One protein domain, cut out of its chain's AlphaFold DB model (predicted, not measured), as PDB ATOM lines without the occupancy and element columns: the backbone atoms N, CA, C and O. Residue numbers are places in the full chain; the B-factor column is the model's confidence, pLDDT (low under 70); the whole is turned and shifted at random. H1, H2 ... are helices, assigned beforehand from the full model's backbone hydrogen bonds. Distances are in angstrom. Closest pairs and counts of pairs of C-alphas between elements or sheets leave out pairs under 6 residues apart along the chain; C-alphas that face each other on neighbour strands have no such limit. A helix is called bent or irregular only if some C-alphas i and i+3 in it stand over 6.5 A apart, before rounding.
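This is residues 132 to 207 of the 258 residues of an uncharacterized protein of Callosobruchus maculatus (UniProt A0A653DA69). A long helical hairpin makes a rod: H1 runs its length, H2 folds back beside it, residues 170 to 182 loop round at the turn, and residues 132 to 138 of H1 stick out at the other end. The printed part has 76 residues with two named helices, H1 then H2, and no named strand; the class is all helix. It is loose, with a radius of gyration of the C-alphas of 16.2 A and spans of 55 by 20 by 18 A.

Begin with H1, residues 132 to 169, which has a kink of 54 degrees near residue 163. H2, residues 183 to 205, touches it; look at their closest C-alphas, those of Met 155 and Ala 191, 4.9 A apart. This hairpin's helices run opposite ways at a shallow tilt of 32 degrees. O i to N i+4 pairs are within hydrogen-bond range in 31 of 34 cases in H1 and 17 of 19 in H2.

Find C-alpha 132 at (178.360, 120.915, 137.935); from there H1 runs 51.2 A to C-alpha 169. H2 runs 33.2 A, from C-alpha 183 to C-alpha 205 at (171.287, 137.278, 128.740). Both are only just irregular: C-alphas 164 and 167 are 6.9 A apart, C-alphas 201 and 204 6.8 A.

The C-alphas farthest apart, those of Ile 132 and Arg 171, are 55.3 A apart. The printed part has no cut, and the 13-residue link is long. Look for pLDDT under 70 at residues 167 to 168, 170 to 171 and 181.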
ATOM      1  N   ILE A 132     178.868 120.098 139.043       76.00
ATOM      2  CA  ILE A 132     178.360 120.915 137.935       76.00
ATOM      3  C   ILE A 132     177.113 121.710 138.322       76.00
ATOM      4  O   ILE A 132     177.029 122.889 137.982       76.00
ATOM      5  N   ASP A 133     176.193 121.147 139.110       78.75
ATOM      6  CA  ASP A 133     175.023 121.904 139.583       78.75
ATOM      7  C   ASP A 133     175.453 123.131 140.412       78.75
ATOM      8  O   ASP A 133     174.828 124.193 140.364       78.75
ATOM      9  N   ARG A 134     176.566 123.016 141.154       81.88
ATOM     10  CA  ARG A 134     177.141 124.133 141.915       81.88
ATOM     11  C   ARG A 134     177.785 125.174 140.999       81.88
ATOM     12  O   ARG A 134     177.586 126.366 141.229       81.88
ATOM     13  N   LEU A 135     178.527 124.735 139.978       84.00
ATOM     14  CA  LEU A 135     179.137 125.609 138.973       84.00
ATOM     15  C   LEU A 135     178.067 126.404 138.213       84.00
ATOM     16  O   LEU A 135     178.167 127.625 138.114       84.00
ATOM     17  N   LEU A 136     177.019 125.731 137.730       83.88
ATOM     18  CA  LEU A 136     175.905 126.357 137.018       83.88
ATOM     19  C   LEU A 136     175.219 127.416 137.881       83.88
ATOM     20  O   LEU A 136     175.012 128.537 137.423       83.88
ATOM     21  N   ASN A 137     174.930 127.106 139.149       85.62
ATOM     22  CA  ASN A 137     174.333 128.077 140.064       85.62
ATOM     23  C   ASN A 137     175.246 129.297 140.292       85.62
ATOM     24  O   ASN A 137     174.775 130.432 140.308       85.62
ATOM     25  N   PHE A 138     176.560 129.085 140.419       87.56
ATOM     26  CA  PHE A 138     177.523 130.180 140.546       87.56
ATOM     27  C   PHE A 138     177.560 131.068 139.293       87.56
ATOM     28  O   PHE A 138     177.517 132.293 139.409       87.56
ATOM     29  N   LEU A 139     177.571 130.467 138.099       87.06
ATOM     30  CA  LEU A 139     177.516 131.197 136.829       87.06
ATOM     31  C   LEU A 139     176.218 132.003 136.691       87.06
ATOM     32  O   LEU A 139     176.274 133.169 136.306       87.06
ATOM     33  N   ILE A 140     175.066 131.431 137.060       87.31
ATOM     34  CA  ILE A 140     173.769 132.128 137.037       87.31
ATOM     35  C   ILE A 140     173.803 133.365 137.940       87.31
ATOM     36  O   ILE A 140     173.419 134.450 137.507       87.31
ATOM     37  N   ILE A 141     174.311 133.229 139.169       88.69
ATOM     38  CA  ILE A 141     174.456 134.360 140.097       88.69
ATOM     39  C   ILE A 141     175.372 135.439 139.496       88.69
ATOM     40  O   ILE A 141     175.042 136.625 139.553       88.69
ATOM     41  N   GLY A 142     176.485 135.040 138.873       90.50
ATOM     42  CA  GLY A 142     177.395 135.958 138.184       90.50
ATOM     43  C   GLY A 142     176.727 136.729 137.041       90.50
ATOM     44  O   GLY A 142     176.883 137.947 136.946       90.50
ATOM     45  N   ILE A 143     175.931 136.048 136.211       89.81
ATOM     46  CA  ILE A 143     175.194 136.660 135.094       89.81
ATOM     47  C   ILE A 143     174.141 137.649 135.603       89.81
ATOM     48  O   ILE A 143     174.027 138.749 135.064       89.81
ATOM     49  N   VAL A 144     173.402 137.304 136.663       89.19
ATOM     50  CA  VAL A 144     172.410 138.205 137.272       89.19
ATOM     51  C   VAL A 144     173.078 139.475 137.799       89.19
ATOM     52  O   VAL A 144     172.584 140.577 137.558       89.19
ATOM     53  N   PHE A 145     174.226 139.351 138.471       91.75
ATOM     54  CA  PHE A 145     174.970 140.512 138.958       91.75
ATOM     55  C   PHE A 145     175.479 141.397 137.811       91.75
ATOM     56  O   PHE A 145     175.338 142.620 137.856       91.75
ATOM     57  N   PHE A 146     176.016 140.784 136.754       91.06
ATOM     58  CA  PHE A 146     176.445 141.494 135.550       91.06
ATOM     59  C   PHE A 146     175.284 142.241 134.871       91.06
ATOM     60  O   PHE A 146     175.427 143.411 134.515       91.06
ATOM     61  N   LEU A 147     174.114 141.605 134.759       91.25
ATOM     62  CA  LEU A 147     172.911 142.209 134.187       91.25
ATOM     63  C   LEU A 147     172.446 143.418 135.003       91.25
ATOM     64  O   LEU A 147     172.188 144.477 134.431       91.25
ATOM     65  N   LEU A 148     172.384 143.292 136.334       91.75
ATOM     66  CA  LEU A 148     172.018 144.404 137.216       91.75
ATOM     67  C   LEU A 148     173.004 145.571 137.095       91.75
ATOM     68  O   LEU A 148     172.579 146.725 137.047       91.75
ATOM     69  N   SER A 149     174.303 145.280 136.994       93.88
ATOM     70  CA  SER A 149     175.338 146.298 136.795       93.88
ATOM     71  C   SER A 149     175.157 147.053 135.473       93.88
ATOM     72  O   SER A 149     175.199 148.283 135.473       93.88
ATOM     73  N   MET A 150     174.880 146.347 134.372       92.56
ATOM     74  CA  MET A 150     174.606 146.971 133.072       92.56
ATOM     75  C   MET A 150     173.324 147.808 133.087       92.56
ATOM     76  O   MET A 150     173.330 148.943 132.613       92.56
ATOM     77  N   CYS A 151     172.245 147.306 133.694       93.69
ATOM     78  CA  CYS A 151     170.996 148.063 133.824       93.69
ATOM     79  C   CYS A 151     171.197 149.344 134.646       93.69
ATOM     80  O   CYS A 151     170.691 150.402 134.273       93.69
ATOM     81  N   LEU A 152     171.971 149.272 135.734       94.38
ATOM     82  CA  LEU A 152     172.298 150.431 136.564       94.38
ATOM     83  C   LEU A 152     173.166 151.446 135.806       94.38
ATOM     84  O   LEU A 152     172.925 152.648 135.888       94.38
ATOM     85  N   PHE A 153     174.144 150.975 135.029       94.81
ATOM     86  CA  PHE A 153     174.963 151.835 134.178       94.81
ATOM     87  C   PHE A 153     174.106 152.579 133.144       94.81
ATOM     88  O   PHE A 153     174.202 153.802 133.034       94.81
ATOM     89  N   CYS A 154     173.214 151.872 132.445       93.19
ATOM     90  CA  CYS A 154     172.281 152.474 131.491       93.19
ATOM     91  C   CYS A 154     171.316 153.464 132.162       93.19
ATOM     92  O   CYS A 154     171.057 154.526 131.599       93.19
ATOM     93  N   MET A 155     170.831 153.160 133.369       93.44
ATOM     94  CA  MET A 155     169.997 154.068 134.166       93.44
ATOM     95  C   MET A 155     170.723 155.383 134.465       93.44
ATOM     96  O   MET A 155     170.182 156.457 134.204       93.44
ATOM     97  N   VAL A 156     171.951 155.313 134.986       93.06
ATOM     98  CA  VAL A 156     172.743 156.505 135.327       93.06
ATOM     99  C   VAL A 156     173.091 157.303 134.072       93.06
ATOM    100  O   VAL A 156     172.912 158.520 134.057       93.06
ATOM    101  N   ALA A 157     173.522 156.633 132.999       92.62
ATOM    102  CA  ALA A 157     173.825 157.281 131.725       92.62
ATOM    103  C   ALA A 157     172.596 158.001 131.144       92.62
ATOM    104  O   ALA A 157     172.706 159.147 130.710       92.62
ATOM    105  N   CYS A 158     171.421 157.366 131.197       88.81
ATOM    106  CA  CYS A 158     170.176 157.976 130.745       88.81
ATOM    107  C   CYS A 158     169.767 159.160 131.629       88.81
ATOM    108  O   CYS A 158     169.382 160.194 131.100       88.81
ATOM    109  N   GLY A 159     169.902 159.056 132.955       88.06
ATOM    110  CA  GLY A 159     169.610 160.166 133.868       88.06
ATOM    111  C   GLY A 159     170.519 161.382 133.646       88.06
ATOM    112  O   GLY A 159     170.048 162.520 133.642       88.06
ATOM    113  N   ILE A 160     171.814 161.160 133.396       88.75
ATOM    114  CA  ILE A 160     172.768 162.231 133.056       88.75
ATOM    115  C   ILE A 160     172.422 162.851 131.696       88.75
ATOM    116  O   ILE A 160     172.422 164.072 131.549       88.75
ATOM    117  N   TRP A 161     172.097 162.029 130.697       87.56
ATOM    118  CA  TRP A 161     171.713 162.526 129.376       87.56
ATOM    119  C   TRP A 161     170.442 163.378 129.432       87.56
ATOM    120  O   TRP A 161     170.392 164.470 128.862       87.56
ATOM    121  N   GLU A 162     169.434 162.913 130.167       84.75
ATOM    122  CA  GLU A 162     168.138 163.579 130.264       84.75
ATOM    123  C   GLU A 162     168.228 164.918 131.006       84.75
ATOM    124  O   GLU A 162     167.581 165.896 130.628       84.75
ATOM    125  N   THR A 163     169.095 164.991 132.020       81.12
ATOM    126  CA  THR A 163     169.356 166.228 132.769       81.12
ATOM    127  C   THR A 163     170.169 167.253 131.976       81.12
ATOM    128  O   THR A 163     169.889 168.443 132.095       81.12
ATOM    129  N   LEU A 164     171.146 166.828 131.166       81.69
ATOM    130  CA  LEU A 164     172.033 167.742 130.430       81.69
ATOM    131  C   LEU A 164     171.498 168.154 129.051       81.69
ATOM    132  O   LEU A 164     171.639 169.311 128.657       81.69
ATOM    133  N   VAL A 165     170.929 167.210 128.299       79.19
ATOM    134  CA  VAL A 165     170.564 167.382 126.882       79.19
ATOM    135  C   VAL A 165     169.061 167.206 126.664       79.19
ATOM    136  O   VAL A 165     168.469 167.960 125.889       79.19
ATOM    137  N   GLY A 166     168.430 166.261 127.370       70.81
ATOM    138  CA  GLY A 166     167.012 165.913 127.200       70.81
ATOM    139  C   GLY A 166     166.056 167.096 127.370       70.81
ATOM    140  O   GLY A 166     165.129 167.260 126.578       70.81
ATOM    141  N   GLN A 167     166.352 168.008 128.303       68.12
ATOM    142  CA  GLN A 167     165.560 169.229 128.522       68.12
ATOM    143  C   GLN A 167     165.431 170.108 127.268       68.12
ATOM    144  O   GLN A 167     164.364 170.657 127.003       68.12
ATOM    145  N   TYR A 168     166.482 170.214 126.448       69.69
ATOM    146  CA  TYR A 168     166.433 170.987 125.200       69.69
ATOM    147  C   TYR A 168     165.644 170.268 124.097       69.69
ATOM    148  O   TYR A 168     165.101 170.908 123.194       69.69
ATOM    149  N   PHE A 169     165.570 168.937 124.169       72.81
ATOM    150  CA  PHE A 169     164.922 168.087 123.173       72.81
ATOM    151  C   PHE A 169     163.412 167.913 123.398       72.81
ATOM    152  O   PHE A 169     162.712 167.469 122.485       72.81
ATOM    153  N   GLN A 170     162.881 168.363 124.543       68.88
ATOM    154  CA  GLN A 170     161.440 168.361 124.850       68.88
ATOM    155  C   GLN A 170     160.585 169.085 123.797       68.88
ATOM    156  O   GLN A 170     159.403 168.786 123.646       68.88
ATOM    157  N   ARG A 171     161.173 170.011 123.022       67.50
ATOM    158  CA  ARG A 171     160.484 170.684 121.907       67.50
ATOM    159  C   ARG A 171     160.132 169.739 120.750       67.50
ATOM    160  O   ARG A 171     159.182 170.020 120.025       67.50
ATOM    161  N   TYR A 172     160.889 168.658 120.570       73.38
ATOM    162  CA  TYR A 172     160.695 167.675 119.498       73.38
ATOM    163  C   TYR A 172     160.141 166.342 120.012       73.38
ATOM    164  O   TYR A 172     159.436 165.662 119.270       73.38
ATOM    165  N   LEU A 173     160.429 165.983 121.267       77.75
ATOM    166  CA  LEU A 173     159.930 164.771 121.914       77.75
ATOM    167  C   LEU A 173     159.462 165.091 123.348       77.75
ATOM    168  O   LEU A 173     160.268 165.033 124.279       77.75
ATOM    169  N   PRO A 174     158.188 165.480 123.540       74.00
ATOM    170  CA  PRO A 174     157.664 165.797 124.864       74.00
ATOM    171  C   PRO A 174     157.562 164.540 125.735       74.00
ATOM    172  O   PRO A 174     157.275 163.448 125.243       74.00
ATOM    173  N   TRP A 175     157.785 164.705 127.040       76.88
ATOM    174  CA  TRP A 175     157.609 163.625 128.007       76.88
ATOM    175  C   TRP A 175     156.142 163.220 128.141       76.88
ATOM    176  O   TRP A 175     155.234 164.042 128.002       76.88
ATOM    177  N   ASP A 176     155.934 161.939 128.432       75.44
ATOM    178  CA  ASP A 176     154.609 161.360 128.610       75.44
ATOM    179  C   ASP A 176     153.921 161.913 129.872       75.44
ATOM    180  O   ASP A 176     154.586 162.327 130.824       75.44
ATOM    181  N   THR A 177     152.586 161.885 129.933       73.00
ATOM    182  CA  THR A 177     151.817 162.510 131.035       73.00
ATOM    183  C   THR A 177     152.054 161.865 132.406       73.00
ATOM    184  O   THR A 177     151.681 162.429 133.431       73.00
ATOM    185  N   LEU A 178     152.668 160.678 132.425       71.50
ATOM    186  CA  LEU A 178     153.108 159.959 133.625       71.50
ATOM    187  C   LEU A 178     154.374 160.551 134.269       71.50
ATOM    188  O   LEU A 178     154.678 160.226 135.416       71.50
ATOM    189  N   VAL A 179     155.117 161.395 133.552       77.25
ATOM    190  CA  VAL A 179     156.384 161.969 134.007       77.25
ATOM    191  C   VAL A 179     156.148 163.401 134.513       77.25
ATOM    192  O   VAL A 179     155.571 164.217 133.789       77.25
ATOM    193  N   PRO A 180     156.586 163.754 135.738       76.06
ATOM    194  CA  PRO A 180     156.502 165.119 136.241       76.06
ATOM    195  C   PRO A 180     157.185 166.110 135.300       76.06
ATOM    196  O   PRO A 180     158.294 165.867 134.829       76.06
ATOM    197  N   GLN A 181     156.544 167.260 135.089       68.25
ATOM    198  CA  GLN A 181     157.095 168.368 134.295       68.25
ATOM    199  C   GLN A 181     158.314 169.024 134.969       68.25
ATOM    200  O   GLN A 181     159.051 169.769 134.329       68.25
ATOM    201  N   GLU A 182     158.543 168.734 136.254       77.12
ATOM    202  CA  GLU A 182     159.725 169.183 136.982       77.12
ATOM    203  C   GLU A 182     160.995 168.535 136.401       77.12
ATOM    204  O   GLU A 182     161.109 167.307 136.425       77.12
ATOM    205  N   PRO A 183     161.990 169.314 135.943       71.50
ATOM    206  CA  PRO A 183     163.129 168.793 135.184       71.50
ATOM    207  C   PRO A 183     163.951 167.733 135.936       71.50
ATOM    208  O   PRO A 183     164.385 166.742 135.351       71.50
ATOM    209  N   MET A 184     164.136 167.907 137.248       74.69
ATOM    210  CA  MET A 184     164.850 166.952 138.109       74.69
ATOM    211  C   MET A 184     163.998 165.707 138.423       74.69
ATOM    212  O   MET A 184     164.502 164.584 138.468       74.69
ATOM    213  N   GLY A 185     162.691 165.892 138.635       79.81
ATOM    214  CA  GLY A 185     161.764 164.807 138.970       79.81
ATOM    215  C   GLY A 185     161.444 163.921 137.766       79.81
ATOM    216  O   GLY A 185     161.389 162.701 137.886       79.81
ATOM    217  N   GLY A 186     161.298 164.515 136.583       81.50
ATOM    218  CA  GLY A 186     161.031 163.772 135.362       81.50
ATOM    219  C   GLY A 186     162.228 162.948 134.893       81.50
ATOM    220  O   GLY A 186     162.075 161.760 134.619       81.50
ATOM    221  N   ALA A 187     163.440 163.515 134.921       83.44
ATOM    222  CA  ALA A 187     164.656 162.790 134.546       83.44
ATOM    223  C   ALA A 187     164.923 161.560 135.437       83.44
ATOM    224  O   ALA A 187     165.362 160.519 134.950       83.44
ATOM    225  N   THR A 188     164.621 161.649 136.737       86.00
ATOM    226  CA  THR A 188     164.787 160.522 137.673       86.00
ATOM    227  C   THR A 188     163.768 159.409 137.433       86.00
ATOM    228  O   THR A 188     164.136 158.234 137.455       86.00
ATOM    229  N   ILE A 189     162.511 159.753 137.137       86.62
ATOM    230  CA  ILE A 189     161.470 158.774 136.790       86.62
ATOM    231  C   ILE A 189     161.769 158.105 135.449       86.62
ATOM    232  O   ILE A 189     161.668 156.883 135.353       86.62
ATOM    233  N   ILE A 190     162.207 158.861 134.439       86.31
ATOM    234  CA  ILE A 190     162.608 158.299 133.141       86.31
ATOM    235  C   ILE A 190     163.794 157.349 133.312       86.31
ATOM    236  O   ILE A 190     163.734 156.222 132.829       86.31
ATOM    237  N   ALA A 191     164.833 157.744 134.054       88.75
ATOM    238  CA  ALA A 191     165.975 156.875 134.331       88.75
ATOM    239  C   ALA A 191     165.549 155.558 135.010       88.75
ATOM    240  O   ALA A 191     166.017 154.482 134.638       88.75
ATOM    241  N   LEU A 192     164.614 155.626 135.962       90.75
ATOM    242  CA  LEU A 192     164.060 154.452 136.636       90.75
ATOM    243  C   LEU A 192     163.228 153.573 135.686       90.75
ATOM    244  O   LEU A 192     163.369 152.352 135.705       90.75
ATOM    245  N   LEU A 193     162.397 154.150 134.816       90.25
ATOM    246  CA  LEU A 193     161.660 153.382 133.802       90.25
ATOM    247  C   LEU A 193     162.610 152.702 132.808       90.25
ATOM    248  O   LEU A 193     162.401 151.551 132.423       90.25
ATOM    249  N   VAL A 194     163.692 153.390 132.442       90.81
ATOM    250  CA  VAL A 194     164.746 152.872 131.569       90.81
ATOM    251  C   VAL A 194     165.484 151.699 132.221       90.81
ATOM    252  O   VAL A 194     165.771 150.724 131.528       90.81
ATOM    253  N   PHE A 195     165.706 151.718 133.539       92.75
ATOM    254  CA  PHE A 195     166.236 150.563 134.275       92.75
ATOM    255  C   PHE A 195     165.375 149.307 134.067       92.75
ATOM    256  O   PHE A 195     165.892 148.264 133.666       92.75
ATOM    257  N   PHE A 196     164.058 149.402 134.286       92.19
ATOM    258  CA  PHE A 196     163.152 148.260 134.106       92.19
ATOM    259  C   PHE A 196     163.022 147.841 132.638       92.19
ATOM    260  O   PHE A 196     162.971 146.648 132.348       92.19
ATOM    261  N   SER A 197     163.025 148.800 131.710       92.19
ATOM    262  CA  SER A 197     163.003 148.523 130.272       92.19
ATOM    263  C   SER A 197     164.226 147.706 129.839       92.19
ATOM    264  O   SER A 197     164.080 146.638 129.242       92.19
ATOM    265  N   TYR A 198     165.436 148.129 130.223       91.75
ATOM    266  CA  TYR A 198     166.657 147.382 129.913       91.75
ATOM    267  C   TYR A 198     166.747 146.049 130.654       91.75
ATOM    268  O   TYR A 198     167.245 145.090 130.072       91.75
ATOM    269  N   ALA A 199     166.214 145.938 131.873       90.88
ATOM    270  CA  ALA A 199     166.128 144.653 132.566       90.88
ATOM    271  C   ALA A 199     165.272 143.636 131.787       90.88
ATOM    272  O   ALA A 199     165.638 142.466 131.704       90.88
ATOM    273  N   ILE A 200     164.171 144.078 131.163       91.00
ATOM    274  CA  ILE A 200     163.327 143.225 130.312       91.00
ATOM    275  C   ILE A 200     164.063 142.850 129.020       91.00
ATOM    276  O   ILE A 200     164.096 141.675 128.656       91.00
ATOM    277  N   VAL A 201     164.684 143.822 128.344       90.44
ATOM    278  CA  VAL A 201     165.411 143.591 127.081       90.44
ATOM    279  C   VAL A 201     166.601 142.643 127.284       90.44
ATOM    280  O   VAL A 201     166.805 141.713 126.501       90.44
ATOM    281  N   LEU A 202     167.363 142.838 128.362       88.75
ATOM    282  CA  LEU A 202     168.551 142.049 128.690       88.75
ATOM    283  C   LEU A 202     168.235 140.742 129.426       88.75
ATOM    284  O   LEU A 202     169.150 139.957 129.647       88.75
ATOM    285  N   ASN A 203     166.973 140.439 129.754       85.25
ATOM    286  CA  ASN A 203     166.600 139.156 130.371       85.25
ATOM    287  C   ASN A 203     167.009 137.947 129.501       85.25
ATOM    288  O   ASN A 203     167.260 136.860 130.007       85.25
ATOM    289  N   THR A 204     167.168 138.154 128.191       82.75
ATOM    290  CA  THR A 204     167.716 137.161 127.249       82.75
ATOM    291  C   THR A 204     169.170 136.761 127.536       82.75
ATOM    292  O   THR A 204     169.601 135.695 127.101       82.75
ATOM    293  N   VAL A 205     169.920 137.577 128.287       82.50
ATOM    294  CA  VAL A 205     171.287 137.278 128.740       82.50
ATOM    295  C   VAL A 205     171.285 136.213 129.835       82.50
ATOM    296  O   VAL A 205     172.262 135.478 129.941       82.50
ATOM    297  N   VAL A 206     170.205 136.086 130.623       81.12
ATOM    298  CA  VAL A 206     170.029 134.962 131.551       81.12
ATOM    299  C   VAL A 206     169.635 133.743 130.719       81.12
ATOM    300  O   VAL A 206     168.507 133.673 130.221       81.12
ATOM    301  N   PRO A 207     170.526 132.755 130.537       76.00
ATOM    302  CA  PRO A 207     170.256 131.677 129.614       76.00
ATOM    303  C   PRO A 207     169.386 130.637 130.323       76.00
ATOM    304  O   PRO A 207     169.876 129.638 130.844       76.00
TER     305      PRO A 207